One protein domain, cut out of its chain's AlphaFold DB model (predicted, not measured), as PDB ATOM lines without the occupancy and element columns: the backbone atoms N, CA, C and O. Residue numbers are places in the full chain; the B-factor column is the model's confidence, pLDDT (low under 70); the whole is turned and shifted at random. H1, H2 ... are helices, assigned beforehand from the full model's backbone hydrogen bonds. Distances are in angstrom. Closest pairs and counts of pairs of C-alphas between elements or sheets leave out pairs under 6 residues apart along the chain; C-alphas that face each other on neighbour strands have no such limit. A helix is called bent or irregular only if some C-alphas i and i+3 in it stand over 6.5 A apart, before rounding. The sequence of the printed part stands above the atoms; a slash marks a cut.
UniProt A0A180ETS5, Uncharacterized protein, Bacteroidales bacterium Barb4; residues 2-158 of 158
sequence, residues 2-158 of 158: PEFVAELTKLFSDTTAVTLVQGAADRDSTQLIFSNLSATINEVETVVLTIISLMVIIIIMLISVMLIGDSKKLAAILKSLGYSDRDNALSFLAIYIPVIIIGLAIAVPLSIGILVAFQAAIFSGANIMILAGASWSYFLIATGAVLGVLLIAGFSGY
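AT A GLANCE: This is residues 2 to 158 of the 158 residues of an uncharacterized protein of Bacteroidales bacterium Barb4 (UniProt A0A180ETS5). One very long helix, H2, runs nearly the whole length of the model; at one end the short H1 folds back on it as a hook, and at the other end H3 folds back to make a long, narrow V with it. H4 lies over one side of that V, out of its plane, starting near the middle of H3, where Val 108 and Phe 139 come closest, and packing with its later residues, 146 to 154, on H2, while residues 26 to 52 of H2 stand free as a bare arm towards H1. The printed part has 157 residues with four named helices, in the order H1, H2, H3, H4, and no named strand; its class is all helix. It is extended, with a radius of gyration of the C-alphas of 28.6 A and spans of 101 by 31 by 20 A.

HOW THE PARTS SIT: H2, residues 15 to 80, is the hub, touching the three other helices. With residues 71 to 79 alone it touches residues 85 to 92 of H3, residues 85 to 126; the closest C-alphas, those of Ala 75 and Asn 88, are 5.9 A apart. The two form a helical hairpin at a shallow tilt of 22 degrees, opposite ways. H4, residues 136 to 156, touches H2 with residues 146 to 154 alone, and H2 touches H4 with residues 57 to 68 alone. The closest C-alphas there, those of Ser 64 and Ala 153, are 6.4 A apart, and the two run the same way at a shallow tilt of 30 degrees. H3 and H4 are close but not clearly touching, the C-alphas of Val 108 and Phe 139 being the closest at 7.7 A; they run opposite ways at a shallow tilt of 30 degrees. H2, H3 and H4 are an up and down bundle, each helix running against the one before it in the chain. H1, residues 2 to 11, touches residues 17 to 21 of H2 alone, with the C-alphas of Thr 9 and Val 18 the closest at 6.0 A, in a second helical hairpin at a shallow tilt of 25 degrees, opposite ways. H1 is apart from H3 and from H4. Every O i to N i+4 pair is within hydrogen-bond range in H1, H2 and H4, and 35 of 38 are in H3.

IN THESE COORDINATES: H2 is 96.2 A long, from C-alpha 15 at (282.179, 247.319, 367.958) to C-alpha 80 at (357.250, 200.019, 330.919). H3 is 61.0 A long and is neither bent nor irregular, but only just: C-alphas 95 and 98 are 6.3 A apart. H4 is 30.7 A long and ends with C-alpha 156 at (340.826, 202.101, 346.636). H1 is 14.9 A long.

THE WHOLE: The C-alphas farthest apart, those of Ser 13 and Gly 82, are 100.6 A apart. The printed part has no cut. The links from H1 to H2 and from H2 to H3 are tight, the link from H3 to H4 is short, and no link is long. The mean pLDDT of the printed part is 78.3; it is under 70 in residues 2 to 25, residue 132 and residues 153 to 158.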
ATOM      1  N   PRO A   2     287.221 229.757 369.482       55.41
ATOM      2  CA  PRO A   2     285.987 230.362 368.956       55.41
ATOM      3  C   PRO A   2     284.928 230.663 370.035       55.41
ATOM      4  O   PRO A   2     284.238 231.672 369.939       55.41
ATOM      5  N   GLU A   3     284.847 229.861 371.106       56.69
ATOM      6  CA  GLU A   3     283.927 230.129 372.228       56.69
ATOM      7  C   GLU A   3     284.309 231.370 373.051       56.69
ATOM      8  O   GLU A   3     283.441 232.145 373.440       56.69
ATOM      9  N   PHE A   4     285.606 231.616 373.245       59.47
ATOM     10  CA  PHE A   4     286.100 232.762 374.017       59.47
ATOM     11  C   PHE A   4     285.813 234.099 373.311       59.47
ATOM     12  O   PHE A   4     285.464 235.094 373.942       59.47
ATOM     13  N   VAL A   5     285.883 234.113 371.976       58.25
ATOM     14  CA  VAL A   5     285.529 235.281 371.154       58.25
ATOM     15  C   VAL A   5     284.019 235.551 371.206       58.25
ATOM     16  O   VAL A   5     283.603 236.707 371.294       58.25
ATOM     17  N   ALA A   6     283.191 234.501 371.220       63.50
ATOM     18  CA  ALA A   6     281.739 234.633 371.347       63.50
ATOM     19  C   ALA A   6     281.312 235.209 372.712       63.50
ATOM     20  O   ALA A   6     280.356 235.983 372.787       63.50
ATOM     21  N   GLU A   7     282.038 234.878 373.781       62.53
ATOM     22  CA  GLU A   7     281.777 235.371 375.137       62.53
ATOM     23  C   GLU A   7     282.210 236.838 375.318       62.53
ATOM     24  O   GLU A   7     281.453 237.646 375.863       62.53
ATOM     25  N   LEU A   8     283.355 237.232 374.750       55.19
ATOM     26  CA  LEU A   8     283.818 238.628 374.742       55.19
ATOM     27  C   LEU A   8     282.910 239.558 373.924       55.19
ATOM     28  O   LEU A   8     282.690 240.701 374.317       55.19
ATOM     29  N   THR A   9     282.321 239.053 372.837       58.34
ATOM     30  CA  THR A   9     281.365 239.794 371.992       58.34
ATOM     31  C   THR A   9     280.040 240.067 372.719       58.34
ATOM     32  O   THR A   9     279.374 241.062 372.449       58.34
ATOM     33  N   LYS A  10     279.657 239.207 373.676       62.25
ATOM     34  CA  LYS A  10     278.485 239.422 374.543       62.25
ATOM     35  C   LYS A  10     278.745 240.413 375.679       62.25
ATOM     36  O   LYS A  10     277.820 241.110 376.080       62.25
ATOM     37  N   LEU A  11     279.967 240.450 376.211       60.34
ATOM     38  CA  LEU A  11     280.353 241.304 377.344       60.34
ATOM     39  C   LEU A  11     280.723 242.730 376.920       60.34
ATOM     40  O   LEU A  11     280.418 243.683 377.633       60.34
ATOM     41  N   PHE A  12     281.336 242.882 375.747       61.81
ATOM     42  CA  PHE A  12     281.725 244.167 375.189       61.81
ATOM     43  C   PHE A  12     280.934 244.402 373.902       61.81
ATOM     44  O   PHE A  12     281.394 244.097 372.807       61.81
ATOM     45  N   SER A  13     279.741 244.992 374.031       57.41
ATOM     46  CA  SER A  13     278.912 245.457 372.900       57.41
ATOM     47  C   SER A  13     279.546 246.630 372.124       57.41
ATOM     48  O   SER A  13     278.862 247.321 371.366       57.41
ATOM     49  N   ASP A  14     280.833 246.896 372.351       61.47
ATOM     50  CA  ASP A  14     281.613 247.932 371.700       61.47
ATOM     51  C   ASP A  14     282.280 247.327 370.460       61.47
ATOM     52  O   ASP A  14     283.143 246.445 370.527       61.47
ATOM     53  N   THR A  15     281.831 247.797 369.302       59.94
ATOM     54  CA  THR A  15     282.179 247.319 367.958       59.94
ATOM     55  C   THR A  15     283.692 247.350 367.701       59.94
ATOM     56  O   THR A  15     284.204 246.618 366.853       59.94
ATOM     57  N   THR A  16     284.416 248.155 368.478       58.81
ATOM     58  CA  THR A  16     285.870 248.336 368.426       58.81
ATOM     59  C   THR A  16     286.639 247.165 369.054       58.81
ATOM     60  O   THR A  16     287.663 246.736 368.527       58.81
ATOM     61  N   ALA A  17     286.143 246.587 370.152       58.78
ATOM     62  CA  ALA A  17     286.791 245.448 370.809       58.78
ATOM     63  C   ALA A  17     286.635 244.160 369.983       58.78
ATOM     64  O   ALA A  17     287.576 243.381 369.844       58.78
ATOM     65  N   VAL A  18     285.467 243.974 369.364       62.09
ATOM     66  CA  VAL A  18     285.166 242.825 368.496       62.09
ATOM     67  C   VAL A  18     285.990 242.869 367.207       62.09
ATOM     68  O   VAL A  18     286.535 241.847 366.801       62.09
ATOM     69  N   THR A  19     286.157 244.049 366.600       64.44
ATOM     70  CA  THR A  19     286.995 244.226 365.398       64.44
ATOM     71  C   THR A  19     288.487 244.057 365.686       64.44
ATOM     72  O   THR A  19     289.199 243.498 364.855       64.44
ATOM     73  N   LEU A  20     288.970 244.457 366.867       65.56
ATOM     74  CA  LEU A  20     290.350 244.191 367.291       65.56
ATOM     75  C   LEU A  20     290.601 242.698 367.549       65.56
ATOM     76  O   LEU A  20     291.639 242.180 367.144       65.56
ATOM     77  N   VAL A  21     289.656 241.991 368.177       65.75
ATOM     78  CA  VAL A  21     289.769 240.544 368.437       65.75
ATOM     79  C   VAL A  21     289.636 239.725 367.149       65.75
ATOM     80  O   VAL A  21     290.405 238.787 366.952       65.75
ATOM     81  N   GLN A  22     288.727 240.093 366.241       65.31
ATOM     82  CA  GLN A  22     288.623 239.468 364.915       65.31
ATOM     83  C   GLN A  22     289.864 239.750 364.063       65.31
ATOM     84  O   GLN A  22     290.452 238.817 363.529       65.31
ATOM     85  N   GLY A  23     290.353 240.994 364.036       67.25
ATOM     86  CA  GLY A  23     291.598 241.334 363.343       67.25
ATOM     87  C   GLY A  23     292.832 240.630 363.921       67.25
ATOM     88  O   GLY A  23     293.754 240.296 363.176       67.25
ATOM     89  N   ALA A  24     292.858 240.363 365.231       64.69
ATOM     90  CA  ALA A  24     293.893 239.548 365.862       64.69
ATOM     91  C   ALA A  24     293.780 238.069 365.456       64.69
ATOM     92  O   ALA A  24     294.786 237.478 365.080       64.69
ATOM     93  N   ALA A  25     292.573 237.495 365.454       66.75
ATOM     94  CA  ALA A  25     292.328 236.109 365.047       66.75
ATOM     95  C   ALA A  25     292.622 235.857 363.554       66.75
ATOM     96  O   ALA A  25     293.172 234.812 363.197       66.75
ATOM     97  N   ASP A  26     292.319 236.824 362.687       72.94
ATOM     98  CA  ASP A  26     292.616 236.756 361.252       72.94
ATOM     99  C   ASP A  26     294.126 236.833 360.986       72.94
ATOM    100  O   ASP A  26     294.657 236.119 360.128       72.94
ATOM    101  N   ARG A  27     294.850 237.656 361.757       71.38
ATOM    102  CA  ARG A  27     296.319 237.714 361.715       71.38
ATOM    103  C   ARG A  27     296.960 236.426 362.212       71.38
ATOM    104  O   ARG A  27     297.881 235.942 361.561       71.38
ATOM    105  N   ASP A  28     296.446 235.852 363.294       76.81
ATOM    106  CA  ASP A  28     296.947 234.593 363.859       76.81
ATOM    107  C   ASP A  28     296.734 233.426 362.884       76.81
ATOM    108  O   ASP A  28     297.640 232.635 362.619       76.81
ATOM    109  N   SER A  29     295.561 233.379 362.245       76.06
ATOM    110  CA  SER A  29     295.238 232.389 361.212       76.06
ATOM    111  C   SER A  29     296.130 232.544 359.977       76.06
ATOM    112  O   SER A  29     296.639 231.561 359.442       76.06
ATOM    113  N   THR A  30     296.381 233.781 359.546       77.38
ATOM    114  CA  THR A  30     297.283 234.075 358.424       77.38
ATOM    115  C   THR A  30     298.725 233.681 358.753       77.38
ATOM    116  O   THR A  30     299.405 233.070 357.928       77.38
ATOM    117  N   GLN A  31     299.190 233.959 359.973       78.81
ATOM    118  CA  GLN A  31     300.520 233.574 360.439       78.81
ATOM    119  C   GLN A  31     300.680 232.050 360.525       78.81
ATOM    120  O   GLN A  31     301.709 231.533 360.093       78.81
ATOM    121  N   LEU A  32     299.655 231.330 360.991       80.31
ATOM    122  CA  LEU A  32     299.609 229.863 360.980       80.31
ATOM    123  C   LEU A  32     299.673 229.290 359.560       80.31
ATOM    124  O   LEU A  32     300.361 228.300 359.314       80.31
ATOM    125  N   ILE A  33     298.982 229.907 358.600       80.50
ATOM    126  CA  ILE A  33     299.057 229.495 357.193       80.50
ATOM    127  C   ILE A  33     300.477 229.709 356.658       80.50
ATOM    128  O   ILE A  33     301.045 228.786 356.077       80.50
ATOM    129  N   PHE A  34     301.089 230.870 356.901       78.75
ATOM    130  CA  PHE A  34     302.468 231.131 356.475       78.75
ATOM    131  C   PHE A  34     303.486 230.198 357.141       78.75
ATOM    132  O   PHE A  34     304.401 229.731 356.462       78.75
ATOM    133  N   SER A  35     303.330 229.876 358.429       81.62
ATOM    134  CA  SER A  35     304.229 228.941 359.112       81.62
ATOM    135  C   SER A  35     304.098 227.523 358.558       81.62
ATOM    136  O   SER A  35     305.110 226.868 358.326       81.62
ATOM    137  N   ASN A  36     302.873 227.066 358.281       86.81
ATOM    138  CA  ASN A  36     302.633 225.747 357.694       86.81
ATOM    139  C   ASN A  36     303.133 225.663 356.245       86.81
ATOM    140  O   ASN A  36     303.739 224.662 355.860       86.81
ATOM    141  N   LEU A  37     302.937 226.721 355.450       79.12
ATOM    142  CA  LEU A  37     303.495 226.821 354.101       79.12
ATOM    143  C   LEU A  37     305.024 226.789 354.132       79.12
ATOM    144  O   LEU A  37     305.625 226.013 353.397       79.12
ATOM    145  N   SER A  38     305.657 227.574 355.007       81.00
ATOM    146  CA  SER A  38     307.115 227.581 355.142       81.00
ATOM    147  C   SER A  38     307.657 226.223 355.592       81.00
ATOM    148  O   SER A  38     308.634 225.751 355.016       81.00
ATOM    149  N   ALA A  39     307.012 225.565 356.559       86.12
ATOM    150  CA  ALA A  39     307.403 224.229 357.006       86.12
ATOM    151  C   ALA A  39     307.299 223.198 355.872       86.12
ATOM    152  O   ALA A  39     308.249 222.459 355.627       86.12
ATOM    153  N   THR A  40     306.193 223.210 355.125       88.25
ATOM    154  CA  THR A  40     305.976 222.288 353.999       88.25
ATOM    155  C   THR A  40     306.999 222.523 352.884       88.25
ATOM    156  O   THR A  40     307.545 221.569 352.337       88.25
ATOM    157  N   ILE A  41     307.300 223.787 352.561       85.56
ATOM    158  CA  ILE A  41     308.330 224.143 351.574       85.56
ATOM    159  C   ILE A  41     309.700 223.617 352.016       85.56
ATOM    160  O   ILE A  41     310.377 222.975 351.220       85.56
ATOM    161  N   ASN A  42     310.075 223.820 353.282       85.38
ATOM    162  CA  ASN A  42     311.353 223.347 353.815       85.38
ATOM    163  C   ASN A  42     311.457 221.812 353.804       85.38
ATOM    164  O   ASN A  42     312.518 221.268 353.497       85.38
ATOM    165  N   GLU A  43     310.376 221.095 354.124       88.38
ATOM    166  CA  GLU A  43     310.352 219.629 354.058       88.38
ATOM    167  C   GLU A  43     310.531 219.126 352.623       88.38
ATOM    168  O   GLU A  43     311.382 218.269 352.369       88.38
ATOM    169  N   VAL A  44     309.786 219.695 351.669       90.00
ATOM    170  CA  VAL A  44     309.901 219.337 350.247       90.00
ATOM    171  C   VAL A  44     311.302 219.649 349.724       90.00
ATOM    172  O   VAL A  44     311.915 218.799 349.076       90.00
ATOM    173  N   GLU A  45     311.841 220.828 350.039       85.75
ATOM    174  CA  GLU A  45     313.205 221.217 349.677       85.75
ATOM    175  C   GLU A  45     314.232 220.222 350.230       85.75
ATOM    176  O   GLU A  45     315.091 219.739 349.490       85.75
ATOM    177  N   THR A  46     314.106 219.842 351.504       86.56
ATOM    178  CA  THR A  46     315.025 218.903 352.161       86.56
ATOM    179  C   THR A  46     315.018 217.534 351.481       86.56
ATOM    180  O   THR A  46     316.082 216.958 351.229       86.56
ATOM    181  N   VAL A  47     313.839 217.008 351.136       91.94
ATOM    182  CA  VAL A  47     313.714 215.722 350.432       91.94
ATOM    183  C   VAL A  47     314.366 215.793 349.053       91.94
ATOM    184  O   VAL A  47     315.161 214.919 348.697       91.94
ATOM    185  N   VAL A  48     314.085 216.852 348.290       89.62
ATOM    186  CA  VAL A  48     314.644 217.041 346.944       89.62
ATOM    187  C   VAL A  48     316.168 217.166 346.994       89.62
ATOM    188  O   VAL A  48     316.863 216.461 346.258       89.62
ATOM    189  N   LEU A  49     316.707 217.994 347.895       86.38
ATOM    190  CA  LEU A  49     318.153 218.157 348.073       86.38
ATOM    191  C   LEU A  49     318.835 216.847 348.474       86.38
ATOM    192  O   LEU A  49     319.928 216.552 347.989       86.38
ATOM    193  N   THR A  50     318.185 216.031 349.304       86.38
ATOM    194  CA  THR A  50     318.721 214.730 349.724       86.38
ATOM    195  C   THR A  50     318.855 213.770 348.540       86.38
ATOM    196  O   THR A  50     319.902 213.143 348.371       86.38
ATOM    197  N   ILE A  51     317.835 213.688 347.679       91.88
ATOM    198  CA  ILE A  51     317.857 212.828 346.485       91.88
ATOM    199  C   ILE A  51     318.935 213.296 345.504       91.88
ATOM    200  O   ILE A  51     319.742 212.487 345.043       91.88
ATOM    201  N   ILE A  52     318.985 214.600 345.210       88.69
ATOM    202  CA  ILE A  52     319.976 215.171 344.288       88.69
ATOM    203  C   ILE A  52     321.395 214.938 344.816       88.69
ATOM    204  O   ILE A  52     322.263 214.497 344.064       88.69
ATOM    205  N   SER A  53     321.630 215.172 346.109       83.06
ATOM    206  CA  SER A  53     322.929 214.935 346.747       83.06
ATOM    207  C   SER A  53     323.380 213.478 346.596       83.06
ATOM    208  O   SER A  53     324.510 213.208 346.181       83.06
ATOM    209  N   LEU A  54     322.475 212.523 346.831       87.19
ATOM    210  CA  LEU A  54     322.764 211.101 346.667       87.19
ATOM    211  C   LEU A  54     323.098 210.742 345.210       87.19
ATOM    212  O   LEU A  54     324.056 210.009 344.963       87.19
ATOM    213  N   MET A  55     322.369 211.300 344.239       90.88
ATOM    214  CA  MET A  55     322.678 211.113 342.817       90.88
ATOM    215  C   MET A  55     324.067 211.643 342.453       90.88
ATOM    216  O   MET A  55     324.816 210.964 341.748       90.88
ATOM    217  N   VAL A  56     324.435 212.827 342.949       87.25
ATOM    218  CA  VAL A  56     325.756 213.423 342.708       87.25
ATOM    219  C   VAL A  56     326.865 212.516 343.241       87.25
ATOM    220  O   VAL A  56     327.827 212.254 342.521       87.25
ATOM    221  N   ILE A  57     326.716 211.966 344.451       82.38
ATOM    222  CA  ILE A  57     327.696 211.036 345.034       82.38
ATOM    223  C   ILE A  57     327.880 209.797 344.144       82.38
ATOM    224  O   ILE A  57     329.016 209.402 343.871       82.38
ATOM    225  N   ILE A  58     326.785 209.209 343.652       87.62
ATOM    226  CA  ILE A  58     326.838 208.034 342.766       87.62
ATOM    227  C   ILE A  58     327.569 208.367 341.461       87.62
ATOM    228  O   ILE A  58     328.445 207.613 341.035       87.62
ATOM    229  N   ILE A  59     327.249 209.502 340.833       89.25
ATOM    230  CA  ILE A  59     327.889 209.926 339.581       89.25
ATOM    231  C   ILE A  59     329.391 210.144 339.792       89.25
ATOM    232  O   ILE A  59     330.197 209.643 339.006       89.25
ATOM    233  N   ILE A  60     329.783 210.839 340.865       84.31
ATOM    234  CA  ILE A  60     331.197 211.063 341.191       84.31
ATOM    235  C   ILE A  60     331.912 209.724 341.394       84.31
ATOM    236  O   ILE A  60     333.015 209.545 340.882       84.31
ATOM    237  N   MET A  61     331.292 208.769 342.092       81.31
ATOM    238  CA  MET A  61     331.864 207.439 342.299       81.31
ATOM    239  C   MET A  61     332.092 206.705 340.970       81.31
ATOM    240  O   MET A  61     333.191 206.207 340.733       81.31
ATOM    241  N   LEU A  62     331.094 206.680 340.080       87.12
ATOM    242  CA  LEU A  62     331.197 206.026 338.770       87.12
ATOM    243  C   LEU A  62     332.307 206.635 337.907       87.12
ATOM    244  O   LEU A  62     333.132 205.904 337.354       87.12
ATOM    245  N   ILE A  63     332.349 207.967 337.822       86.50
ATOM    246  CA  ILE A  63     333.385 208.676 337.066       86.50
ATOM    247  C   ILE A  63     334.756 208.385 337.671       86.50
ATOM    248  O   ILE A  63     335.685 208.074 336.935       86.50
ATOM    249  N   SER A  64     334.882 208.414 339.000       82.81
ATOM    250  CA  SER A  64     336.152 208.145 339.682       82.81
ATOM    251  C   SER A  64     336.672 206.739 339.381       82.81
ATOM    252  O   SER A  64     337.845 206.584 339.057       82.81
ATOM    253  N   VAL A  65     335.812 205.714 339.421       82.88
ATOM    254  CA  VAL A  65     336.203 204.330 339.090       82.88
ATOM    255  C   VAL A  65     336.667 204.216 337.636       82.88
ATOM    256  O   VAL A  65     337.696 203.593 337.370       82.88
ATOM    257  N   MET A  66     335.950 204.845 336.701       85.81
ATOM    258  CA  MET A  66     336.342 204.882 335.289       85.81
ATOM    259  C   MET A  66     337.713 205.551 335.110       85.81
ATOM    260  O   MET A  66     338.602 204.987 334.472       85.81
ATOM    261  N   LEU A  67     337.914 206.707 335.748       82.69
ATOM    262  CA  LEU A  67     339.153 207.479 335.661       82.69
ATOM    263  C   LEU A  67     340.337 206.748 336.292       82.69
ATOM    264  O   LEU A  67     341.432 206.760 335.733       82.69
ATOM    265  N   ILE A  68     340.129 206.056 337.414       80.19
ATOM    266  CA  ILE A  68     341.148 205.193 338.024       80.19
ATOM    267  C   ILE A  68     341.509 204.048 337.077       80.19
ATOM    268  O   ILE A  68     342.691 203.741 336.920       80.19
ATOM    269  N   GLY A  69     340.523 203.432 336.422       82.44
ATOM    270  CA  GLY A  69     340.754 202.370 335.442       82.44
ATOM    271  C   GLY A  69     341.661 202.816 334.294       82.44
ATOM    272  O   GLY A  69     342.620 202.120 333.955       82.44
ATOM    273  N   ASP A  70     341.412 203.998 333.736       83.44
ATOM    274  CA  ASP A  70     342.245 204.555 332.666       83.44
ATOM    275  C   ASP A  70     343.603 205.050 333.177       83.44
ATOM    276  O   ASP A  70     344.630 204.821 332.532       83.44
ATOM    277  N   SER A  71     343.639 205.609 334.388       81.94
ATOM    278  CA  SER A  71     344.884 205.981 335.066       81.94
ATOM    279  C   SER A  71     345.794 204.763 335.258       81.94
ATOM    280  O   SER A  71     346.981 204.829 334.955       81.94
ATOM    281  N   LYS A  72     345.260 203.600 335.657       81.75
ATOM    282  CA  LYS A  72     346.049 202.359 335.793       81.75
ATOM    283  C   LYS A  72     346.679 201.910 334.474       81.75
ATOM    284  O   LYS A  72     347.833 201.480 334.470       81.75
ATOM    285  N   LYS A  73     345.968 202.037 333.347       84.12
ATOM    286  CA  LYS A  73     346.522 201.718 332.018       84.12
ATOM    287  C   LYS A  73     347.678 202.654 331.661       84.12
ATOM    288  O   LYS A  73     348.725 202.184 331.221       84.12
ATOM    289  N   LEU A  74     347.515 203.956 331.899       83.94
ATOM    290  CA  LEU A  74     348.576 204.946 331.685       83.94
ATOM    291  C   LEU A  74     349.786 204.685 332.590       83.94
ATOM    292  O   LEU A  74     350.923 204.741 332.127       83.94
ATOM    293  N   ALA A  75     349.548 204.315 333.850       83.38
ATOM    294  CA  ALA A  75     350.602 203.978 334.801       83.38
ATOM    295  C   ALA A  75     351.423 202.777 334.320       83.38
ATOM    296  O   ALA A  75     352.650 202.797 334.397       83.38
ATOM    297  N   ALA A  76     350.757 201.748 333.789       83.69
ATOM    298  CA  ALA A  76     351.416 200.564 333.246       83.69
ATOM    299  C   ALA A  76     352.308 200.893 332.035       83.69
ATOM    300  O   ALA A  76     353.412 200.360 331.932       83.69
ATOM    301  N   ILE A  77     351.871 201.808 331.159       85.81
ATOM    302  CA  ILE A  77     352.669 202.295 330.019       85.81
ATOM    303  C   ILE A  77     353.885 203.094 330.505       85.81
ATOM    304  O   ILE A  77     355.000 202.885 330.044       85.81
ATOM    305  N   LEU A  78     353.702 203.997 331.466       84.25
ATOM    306  CA  LEU A  78     354.811 204.781 332.012       84.25
ATOM    307  C   LEU A  78     355.817 203.894 332.759       84.25
ATOM    308  O   LEU A  78     357.028 204.089 332.650       84.25
ATOM    309  N   LYS A  79     355.331 202.855 333.445       84.44
ATOM    310  CA  LYS A  79     356.171 201.863 334.124       84.44
ATOM    311  C   LYS A  79     357.002 201.039 333.140       84.44
ATOM    312  O   LYS A  79     358.162 200.762 333.429       84.44
ATOM    313  N   SER A  80     356.463 200.690 331.966       85.88
ATOM    314  CA  SER A  80     357.250 200.019 330.919       85.88
ATOM    315  C   SER A  80     358.300 200.937 330.278       85.88
ATOM    316  O   SER A  80     359.314 200.443 329.790       85.88
ATOM    317  N   LEU A  81     358.111 202.258 330.354       85.25
ATOM    318  CA  LEU A  81     359.112 203.272 329.999       85.25
ATOM    319  C   LEU A  81     360.168 203.522 331.094       85.25
ATOM    320  O   LEU A  81     361.075 204.325 330.885       85.25
ATOM    321  N   GLY A  82     360.078 202.845 332.243       86.25
ATOM    322  CA  GLY A  82     361.050 202.957 333.333       86.25
ATOM    323  C   GLY A  82     360.745 204.044 334.367       86.25
ATOM    324  O   GLY A  82     361.610 204.341 335.190       86.25
ATOM    325  N   TYR A  83     359.541 204.627 334.364       83.75
ATOM    326  CA  TYR A  83     359.134 205.561 335.419       83.75
ATOM    327  C   TYR A  83     358.935 204.848 336.759       83.75
ATOM    328  O   TYR A  83     358.427 203.724 336.825       83.75
ATOM    329  N   SER A  84     359.312 205.531 337.842       81.62
ATOM    330  CA  SER A  84     359.084 205.040 339.197       81.62
ATOM    331  C   SER A  84     357.606 205.174 339.586       81.62
ATOM    332  O   SER A  84     356.898 206.074 339.130       81.62
ATOM    333  N   ASP A  85     357.124 204.306 340.479       75.19
ATOM    334  CA  ASP A  85     355.725 204.332 340.935       75.19
ATOM    335  C   ASP A  85     355.344 205.676 341.605       75.19
ATOM    336  O   ASP A  85     354.179 206.079 341.583       75.19
ATOM    337  N   ARG A  86     356.331 206.411 342.146       77.12
ATOM    338  CA  ARG A  86     356.139 207.752 342.724       77.12
ATOM    339  C   ARG A  86     355.887 208.816 341.657       77.12
ATOM    340  O   ARG A  86     354.991 209.638 341.831       77.12
ATOM    341  N   ASP A  87     356.632 208.772 340.557       76.44
ATOM    342  CA  ASP A  87     356.479 209.729 339.453       76.44
ATOM    343  C   ASP A  87     355.144 209.524 338.729       76.44
ATOM    344  O   ASP A  87     354.486 210.487 338.326       76.44
ATOM    345  N   ASN A  88     354.685 208.271 338.653       72.62
ATOM    346  CA  ASN A  88     353.345 207.939 338.177       72.62
ATOM    347  C   ASN A  88     352.250 208.547 339.061       72.62
ATOM    348  O   ASN A  88     351.358 209.221 338.550       72.62
ATOM    349  N   ALA A  89     352.322 208.360 340.383       73.25
ATOM    350  CA  ALA A  89     351.337 208.923 341.310       73.25
ATOM    351  C   ALA A  89     351.273 210.459 341.235       73.25
ATOM    352  O   ALA A  89     350.186 211.041 341.244       73.25
ATOM    353  N   LEU A  90     352.432 211.115 341.103       77.50
ATOM    354  CA  LEU A  90     352.517 212.569 340.976       77.50
ATOM    355  C   LEU A  90     351.925 213.065 339.648       77.50
ATOM    356  O   LEU A  90     351.213 214.068 339.633       77.50
ATOM    357  N   SER A  91     352.159 212.330 338.558       74.62
ATOM    358  CA  SER A  91     351.596 212.632 337.237       74.62
ATOM    359  C   SER A  91     350.068 212.558 337.237       74.62
ATOM    360  O   SER A  91     349.415 213.414 336.646       74.62
ATOM    361  N   PHE A  92     349.479 211.595 337.956       73.81
ATOM    362  CA  PHE A  92     348.026 211.545 338.119       73.81
ATOM    363  C   PHE A  92     347.511 212.728 338.926       73.81
ATOM    364  O   PHE A  92     346.636 213.448 338.453       73.81
ATOM    365  N   LEU A  93     348.076 212.976 340.111       73.50
ATOM    366  CA  LEU A  93     347.643 214.079 340.971       73.50
ATOM    367  C   LEU A  93     347.713 215.437 340.249       73.50
ATOM    368  O   LEU A  93     346.803 216.257 340.380       73.50
ATOM    369  N   ALA A  94     348.751 215.646 339.437       79.56
ATOM    370  CA  ALA A  94     348.943 216.857 338.649       79.56
ATOM    371  C   ALA A  94     347.842 217.095 337.600       79.56
ATOM    372  O   ALA A  94     347.564 218.247 337.281       79.56
ATOM    373  N   ILE A  95     347.190 216.045 337.091       79.88
ATOM    374  CA  ILE A  95     346.066 216.168 336.149       79.88
ATOM    375  C   ILE A  95     344.766 216.518 336.891       79.88
ATOM    376  O   ILE A  95     343.968 217.310 336.392       79.88
ATOM    377  N   TYR A  96     344.547 215.984 338.096       75.81
ATOM    378  CA  TYR A  96     343.295 216.200 338.835       75.81
ATOM    379  C   TYR A  96     343.189 217.583 339.485       75.81
ATOM    380  O   TYR A  96     342.118 218.189 339.457       75.81
ATOM    381  N   ILE A  97     344.280 218.106 340.054       80.25
ATOM    382  CA  ILE A  97     344.288 219.421 340.717       80.25
ATOM    383  C   ILE A  97     343.739 220.552 339.821       80.25
ATOM    384  O   ILE A  97     342.827 221.255 340.266       80.25
ATOM    385  N   PRO A  98     344.214 220.756 338.574       83.25
ATOM    386  CA  PRO A  98     343.706 221.832 337.727       83.25
ATOM    387  C   PRO A  98     342.233 221.640 337.354       83.25
ATOM    388  O   PRO A  98     341.493 222.621 337.316       83.25
ATOM    389  N   VAL A  99     341.775 220.399 337.151       84.44
ATOM    390  CA  VAL A  99     340.357 220.107 336.874       84.44
ATOM    391  C   VAL A  99     339.471 220.537 338.045       84.44
ATOM    392  O   VAL A  99     338.440 221.173 337.829       84.44
ATOM    393  N   ILE A 100     339.889 220.259 339.284       82.12
ATOM    394  CA  ILE A 100     339.153 220.661 340.493       82.12
ATOM    395  C   ILE A 100     339.098 222.184 340.616       82.12
ATOM    396  O   ILE A 100     338.034 222.743 340.878       82.12
ATOM    397  N   ILE A 101     340.227 222.863 340.403       85.12
ATOM    398  CA  ILE A 101     340.305 224.325 340.499       85.12
ATOM    399  C   ILE A 101     339.397 224.983 339.457       85.12
ATOM    400  O   ILE A 101     338.627 225.876 339.802       85.12
ATOM    401  N   ILE A 102     339.442 224.521 338.204       89.69
ATOM    402  CA  ILE A 102     338.586 225.040 337.129       89.69
ATOM    403  C   ILE A 102     337.112 224.760 337.440       89.69
ATOM    404  O   ILE A 102     336.275 225.649 337.300       89.69
ATOM    405  N   GLY A 103     336.796 223.554 337.917       87.50
ATOM    406  CA  GLY A 103     335.442 223.183 338.318       87.50
ATOM    407  C   GLY A 103     334.886 224.104 339.404       87.50
ATOM    408  O   GLY A 103     333.790 224.636 339.252       87.50
ATOM    409  N   LEU A 104     335.659 224.363 340.463       85.19
ATOM    410  CA  LEU A 104     335.274 225.289 341.533       85.19
ATOM    411  C   LEU A 104     335.139 226.730 341.033       85.19
ATOM    412  O   LEU A 104     334.166 227.407 341.370       85.19
ATOM    413  N   ALA A 105     336.080 227.179 340.201       88.12
ATOM    414  CA  ALA A 105     336.069 228.519 339.631       88.12
ATOM    415  C   ALA A 105     334.830 228.781 338.764       88.12
ATOM    416  O   ALA A 105     334.392 229.922 338.680       88.12
ATOM    417  N   ILE A 106     334.247 227.746 338.153       92.00
ATOM    418  CA  ILE A 106     333.002 227.846 337.379       92.00
ATOM    419  C   ILE A 106     331.770 227.652 338.278       92.00
ATOM    420  O   ILE A 106     330.798 228.399 338.170       92.00
ATOM    421  N   ALA A 107     331.794 226.677 339.188       88.12
ATOM    422  CA  ALA A 107     330.632 226.296 339.992       88.12
ATOM    423  C   ALA A 107     330.200 227.377 340.996       88.12
ATOM    424  O   ALA A 107     329.000 227.602 341.180       88.12
ATOM    425  N   VAL A 108     331.157 228.063 341.631       87.00
ATOM    426  CA  VAL A 108     330.877 229.131 342.606       87.00
ATOM    427  C   VAL A 108     330.142 230.317 341.962       87.00
ATOM    428  O   VAL A 108     329.042 230.635 342.422       87.00
ATOM    429  N   PRO A 109     330.659 230.963 340.895       90.19
ATOM    430  CA  PRO A 109     329.953 232.078 340.271       90.19
ATOM    431  C   PRO A 109     328.640 231.647 339.620       90.19
ATOM    432  O   PRO A 109     327.681 232.413 339.662       90.19
ATOM    433  N   LEU A 110     328.554 230.426 339.079       91.81
ATOM    434  CA  LEU A 110     327.302 229.908 338.531       91.81
ATOM    435  C   LEU A 110     326.214 229.814 339.612       91.81
ATOM    436  O   LEU A 110     325.098 230.283 339.403       91.81
ATOM    437  N   SER A 111     326.553 229.275 340.785       89.06
ATOM    438  CA  SER A 111     325.630 229.175 341.923       89.06
ATOM    439  C   SER A 111     325.151 230.550 342.399       89.06
ATOM    440  O   SER A 111     323.956 230.752 342.613       89.06
ATOM    441  N   ILE A 112     326.067 231.520 342.513       88.81
ATOM    442  CA  ILE A 112     325.724 232.903 342.880       88.81
ATOM    443  C   ILE A 112     324.826 233.539 341.807       88.81
ATOM    444  O   ILE A 112     323.835 234.187 342.141       88.81
ATOM    445  N   GLY A 113     325.128 233.320 340.525       90.69
ATOM    446  CA  GLY A 113     324.334 233.831 339.409       90.69
ATOM    447  C   GLY A 113     322.897 233.309 339.417       90.69
ATOM    448  O   GLY A 113     321.961 234.088 339.243       90.69
ATOM    449  N   ILE A 114     322.709 232.015 339.692       90.31
ATOM    450  CA  ILE A 114     321.377 231.407 339.822       90.31
ATOM    451  C   ILE A 114     320.611 232.016 341.001       90.31
ATOM    452  O   ILE A 114     319.433 232.333 340.860       90.31
ATOM    453  N   LEU A 115     321.273 232.237 342.141       88.00
ATOM    454  CA  LEU A 115     320.651 232.859 343.312       88.00
ATOM    455  C   LEU A 115     320.156 234.280 343.002       88.00
ATOM    456  O   LEU A 115     319.017 234.614 343.329       88.00
ATOM    457  N   VAL A 116     320.971 235.100 342.329       89.19
ATOM    458  CA  VAL A 116     320.577 236.463 341.924       89.19
ATOM    459  C   VAL A 116     319.410 236.425 340.932       89.19
ATOM    460  O   VAL A 116     318.457 237.190 341.075       89.19
ATOM    461  N   ALA A 117     319.443 235.512 339.958       89.25
ATOM    462  CA  ALA A 117     318.351 235.343 339.002       89.25
ATOM    463  C   ALA A 117     317.042 234.926 339.693       89.25
ATOM    464  O   ALA A 117     315.976 235.453 339.373       89.25
ATOM    465  N   PHE A 118     317.121 234.028 340.679       86.31
ATOM    466  CA  PHE A 118     315.969 233.596 341.463       86.31
ATOM    467  C   PHE A 118     315.374 234.746 342.286       86.31
ATOM    468  O   PHE A 118     314.165 234.971 342.245       86.31
ATOM    469  N   GLN A 119     316.213 235.533 342.967       87.00
ATOM    470  CA  GLN A 119     315.760 236.728 343.689       87.00
ATOM    471  C   GLN A 119     315.070 237.733 342.764       87.00
ATOM    472  O   GLN A 119     314.003 238.241 343.103       87.00
ATOM    473  N   ALA A 120     315.645 237.993 341.585       86.56
ATOM    474  CA  ALA A 120     315.061 238.900 340.604       86.56
ATOM    475  C   ALA A 120     313.693 238.404 340.102       86.56
ATOM    476  O   ALA A 120     312.754 239.195 339.991       86.56
ATOM    477  N   ALA A 121     313.555 237.096 339.858       86.25
ATOM    478  CA  ALA A 121     312.296 236.489 339.436       86.25
ATOM    479  C   ALA A 121     311.202 236.619 340.511       86.25
ATOM    480  O   ALA A 121     310.080 237.022 340.204       86.25
ATOM    481  N   ILE A 122     311.533 236.341 341.778       84.56
ATOM    482  CA  ILE A 122     310.588 236.483 342.893       84.56
ATOM    483  C   ILE A 122     310.213 237.949 343.118       84.56
ATOM    484  O   ILE A 122     309.032 238.255 343.284       84.56
ATOM    485  N   PHE A 123     311.184 238.862 343.074       85.12
ATOM    486  CA  PHE A 123     310.918 240.289 343.238       85.12
ATOM    487  C   PHE A 123     309.981 240.813 342.141       85.12
ATOM    488  O   PHE A 123     309.011 241.501 342.445       85.12
ATOM    489  N   SER A 124     310.198 240.415 340.882       84.69
ATOM    490  CA  SER A 124     309.322 240.801 339.769       84.69
ATOM    491  C   SER A 124     307.912 240.211 339.869       84.69
ATOM    492  O   SER A 124     306.975 240.828 339.366       84.69
ATOM    493  N   GLY A 125     307.752 239.015 340.444       80.25
ATOM    494  CA  GLY A 125     306.461 238.328 340.515       80.25
ATOM    495  C   GLY A 125     305.628 238.688 341.745       80.25
ATOM    496  O   GLY A 125     304.422 238.888 341.638       80.25
ATOM    497  N   ALA A 126     306.264 238.774 342.913       78.88
ATOM    498  CA  ALA A 126     305.594 238.936 344.202       78.88
ATOM    499  C   ALA A 126     305.814 240.315 344.844       78.88
ATOM    500  O   ALA A 126     305.173 240.614 345.847       78.88
ATOM    501  N   ASN A 127     306.704 241.157 344.295       80.88
ATOM    502  CA  ASN A 127     307.105 242.446 344.884       80.88
ATOM    503  C   ASN A 127     307.663 242.325 346.319       80.88
ATOM    504  O   ASN A 127     307.654 243.275 347.099       80.88
ATOM    505  N   ILE A 128     308.158 241.135 346.674       76.81
ATOM    506  CA  ILE A 128     308.773 240.832 347.967       76.81
ATOM    507  C   ILE A 128     310.280 240.725 347.752       76.81
ATOM    508  O   ILE A 128     310.743 239.944 346.919       76.81
ATOM    509  N   MET A 129     311.057 241.495 348.516       72.62
ATOM    510  CA  MET A 129     312.515 241.387 348.512       72.62
ATOM    511  C   MET A 129     312.947 240.306 349.504       72.62
ATOM    512  O   MET A 129     312.873 240.501 350.715       72.62
ATOM    513  N   ILE A 130     313.403 239.164 348.988       73.12
ATOM    514  CA  ILE A 130     313.996 238.101 349.803       73.12
ATOM    515  C   ILE A 130     315.514 238.231 349.723       73.12
ATOM    516  O   ILE A 130     316.101 238.085 348.651       73.12
ATOM    517  N   LEU A 131     316.160 238.466 350.865       71.06
ATOM    518  CA  LEU A 131     317.615 238.421 350.972       71.06
ATOM    519  C   LEU A 131     318.063 236.960 351.112       71.06
ATOM    520  O   LEU A 131     318.377 236.489 352.201       71.06
ATOM    521  N   ALA A 132     318.040 236.217 350.006       66.88
ATOM    522  CA  ALA A 132     318.625 234.879 349.972       66.88
ATOM    523  C   ALA A 132     320.157 235.008 349.994       66.88
ATOM    524  O   ALA A 132     320.748 235.613 349.107       66.88
ATOM    525  N   GLY A 133     320.814 234.480 351.019       70.06
ATOM    526  CA  GLY A 133     322.272 234.465 351.114       70.06
ATOM    527  C   GLY A 133     322.773 233.031 351.084       70.06
ATOM    528  O   GLY A 133     322.326 232.210 351.880       70.06
ATOM    529  N   ALA A 134     323.718 232.724 350.201       71.38
ATOM    530  CA  ALA A 134     324.451 231.469 350.294       71.38
ATOM    531  C   ALA A 134     325.544 231.622 351.360       71.38
ATOM    532  O   ALA A 134     326.488 232.393 351.185       71.38
ATOM    533  N   SER A 135     325.419 230.898 352.476       81.75
ATOM    534  CA  SER A 135     326.489 230.847 353.476       81.75
ATOM    535  C   SER A 135     327.734 230.187 352.886       81.75
ATOM    536  O   SER A 135     327.652 229.138 352.240       81.75
ATOM    537  N   TRP A 136     328.905 230.757 353.177       78.25
ATOM    538  CA  TRP A 136     330.194 230.205 352.753       78.25
ATOM    539  C   TRP A 136     330.415 228.761 353.234       78.25
ATOM    540  O   TRP A 136     331.083 227.969 352.570       78.25
ATOM    541  N   SER A 137     329.789 228.383 354.353       78.25
ATOM    542  CA  SER A 137     329.844 227.024 354.898       78.25
ATOM    543  C   SER A 137     329.357 225.959 353.912       78.25
ATOM    544  O   SER A 137     329.946 224.881 353.859       78.25
ATOM    545  N   TYR A 138     328.340 226.247 353.094       81.44
ATOM    546  CA  TYR A 138     327.816 225.277 352.127       81.44
ATOM    547  C   TYR A 138     328.824 224.971 351.014       81.44
ATOM    548  O   TYR A 138     329.005 223.808 350.652       81.44
ATOM    549  N   PHE A 139     329.550 225.983 350.533       80.44
ATOM    550  CA  PHE A 139     330.601 225.798 349.529       80.44
ATOM    551  C   PHE A 139     331.772 224.969 350.072       80.44
ATOM    552  O   PHE A 139     332.290 224.095 349.372       80.44
ATOM    553  N   LEU A 140     332.160 225.197 351.332       84.25
ATOM    554  CA  LEU A 140     333.218 224.426 351.985       84.25
ATOM    555  C   LEU A 140     332.824 222.959 352.176       84.25
ATOM    556  O   LEU A 140     333.626 222.076 351.877       84.25
ATOM    557  N   ILE A 141     331.590 222.689 352.616       83.50
ATOM    558  CA  ILE A 141     331.085 221.319 352.793       83.50
ATOM    559  C   ILE A 141     331.032 220.586 351.447       83.50
ATOM    560  O   ILE A 141     331.511 219.459 351.353       83.50
ATOM    561  N   ALA A 142     330.518 221.228 350.393       79.00
ATOM    562  CA  ALA A 142     330.455 220.632 349.058       79.00
ATOM    563  C   ALA A 142     331.853 220.315 348.502       79.00
ATOM    564  O   ALA A 142     332.098 219.213 348.012       79.00
ATOM    565  N   THR A 143     332.797 221.249 348.640       81.25
ATOM    566  CA  THR A 143     334.191 221.043 348.217       81.25
ATOM    567  C   THR A 143     334.845 219.908 349.005       81.25
ATOM    568  O   THR A 143     335.496 219.037 348.426       81.25
ATOM    569  N   GLY A 144     334.633 219.877 350.324       84.69
ATOM    570  CA  GLY A 144     335.125 218.817 351.199       84.69
ATOM    571  C   GLY A 144     334.560 217.444 350.839       84.69
ATOM    572  O   GLY A 144     335.309 216.472 350.816       84.69
ATOM    573  N   ALA A 145     333.275 217.360 350.490       81.38
ATOM    574  CA  ALA A 145     332.646 216.115 350.059       81.38
ATOM    575  C   ALA A 145     333.282 215.570 348.770       81.38
ATOM    576  O   ALA A 145     333.632 214.391 348.710       81.38
ATOM    577  N   VAL A 146     333.507 216.426 347.765       77.31
ATOM    578  CA  VAL A 146     334.165 216.032 346.507       77.31
ATOM    579  C   VAL A 146     335.595 215.548 346.759       77.31
ATOM    580  O   VAL A 146     335.977 214.481 346.279       77.31
ATOM    581  N   LEU A 147     336.374 216.290 347.554       79.94
ATOM    582  CA  LEU A 147     337.734 215.886 347.920       79.94
ATOM    583  C   LEU A 147     337.747 214.572 348.709       79.94
ATOM    584  O   LEU A 147     338.591 213.717 348.454       79.94
ATOM    585  N   GLY A 148     336.798 214.382 349.627       81.12
ATOM    586  CA  GLY A 148     336.658 213.157 350.411       81.12
ATOM    587  C   GLY A 148     336.402 211.932 349.538       81.12
ATOM    588  O   GLY A 148     337.082 210.918 349.692       81.12
ATOM    589  N   VAL A 149     335.483 212.033 348.571       75.25
ATOM    590  CA  VAL A 149     335.225 210.942 347.617       75.25
ATOM    591  C   VAL A 149     336.469 210.643 346.779       75.25
ATOM    592  O   VAL A 149     336.803 209.477 346.586       75.25
ATOM    593  N   LEU A 150     337.195 211.672 346.337       71.44
ATOM    594  CA  LEU A 150     338.409 211.504 345.538       71.44
ATOM    595  C   LEU A 150     339.531 210.827 346.338       71.44
ATOM    596  O   LEU A 150     340.199 209.942 345.814       71.44
ATOM    597  N   LEU A 151     339.701 211.169 347.620       76.00
ATOM    598  CA  LEU A 151     340.649 210.484 348.503       76.00
ATOM    599  C   LEU A 151     340.286 209.006 348.675       76.00
ATOM    600  O   LEU A 151     341.146 208.149 348.492       76.00
ATOM    601  N   ILE A 152     339.019 208.696 348.972       76.06
ATOM    602  CA  ILE A 152     338.544 207.308 349.117       76.06
ATOM    603  C   ILE A 152     338.780 206.523 347.822       76.06
ATOM    604  O   ILE A 152     339.301 205.407 347.855       76.06
ATOM    605  N   ALA A 153     338.453 207.122 346.678       66.69
ATOM    606  CA  ALA A 153     338.683 206.520 345.375       66.69
ATOM    607  C   ALA A 153     340.186 206.312 345.107       66.69
ATOM    608  O   ALA A 153     340.591 205.235 344.672       66.69
ATOM    609  N   GLY A 154     341.025 207.297 345.437       64.62
ATOM    610  CA  GLY A 154     342.479 207.219 345.309       64.62
ATOM    611  C   GLY A 154     343.096 206.093 346.143       64.62
ATOM    612  O   GLY A 154     343.941 205.360 345.637       64.62
ATOM    613  N   PHE A 155     342.635 205.893 347.381       63.47
ATOM    614  CA  PHE A 155     343.095 204.788 348.231       63.47
ATOM    615  C   PHE A 155     342.591 203.419 347.759       63.47
ATOM    616  O   PHE A 155     343.345 202.453 347.812       63.47
ATOM    617  N   SER A 156     341.363 203.331 347.243       59.62
ATOM    618  CA  SER A 156     340.826 202.101 346.636       59.62
ATOM    619  C   SER A 156     341.517 201.722 345.316       59.62
ATOM    620  O   SER A 156     341.276 200.640 344.779       59.62
ATOM    621  N   GLY A 157     342.323 202.626 344.752       51.50
ATOM    622  CA  GLY A 157     343.087 202.416 343.530       51.50
ATOM    623  C   GLY A 157     344.385 201.623 343.713       51.50
ATOM    624  O   GLY A 157     344.925 201.183 342.694       51.50
ATOM    625  N   TYR A 158     344.859 201.412 344.945       42.69
ATOM    626  CA  TYR A 158     345.997 200.531 345.246       42.69
ATOM    627  C   TYR A 158     345.599 199.055 345.264       42.69
ATOM    628  O   TYR A 158     344.481 198.742 345.728       42.69
TER     629      TYR A 158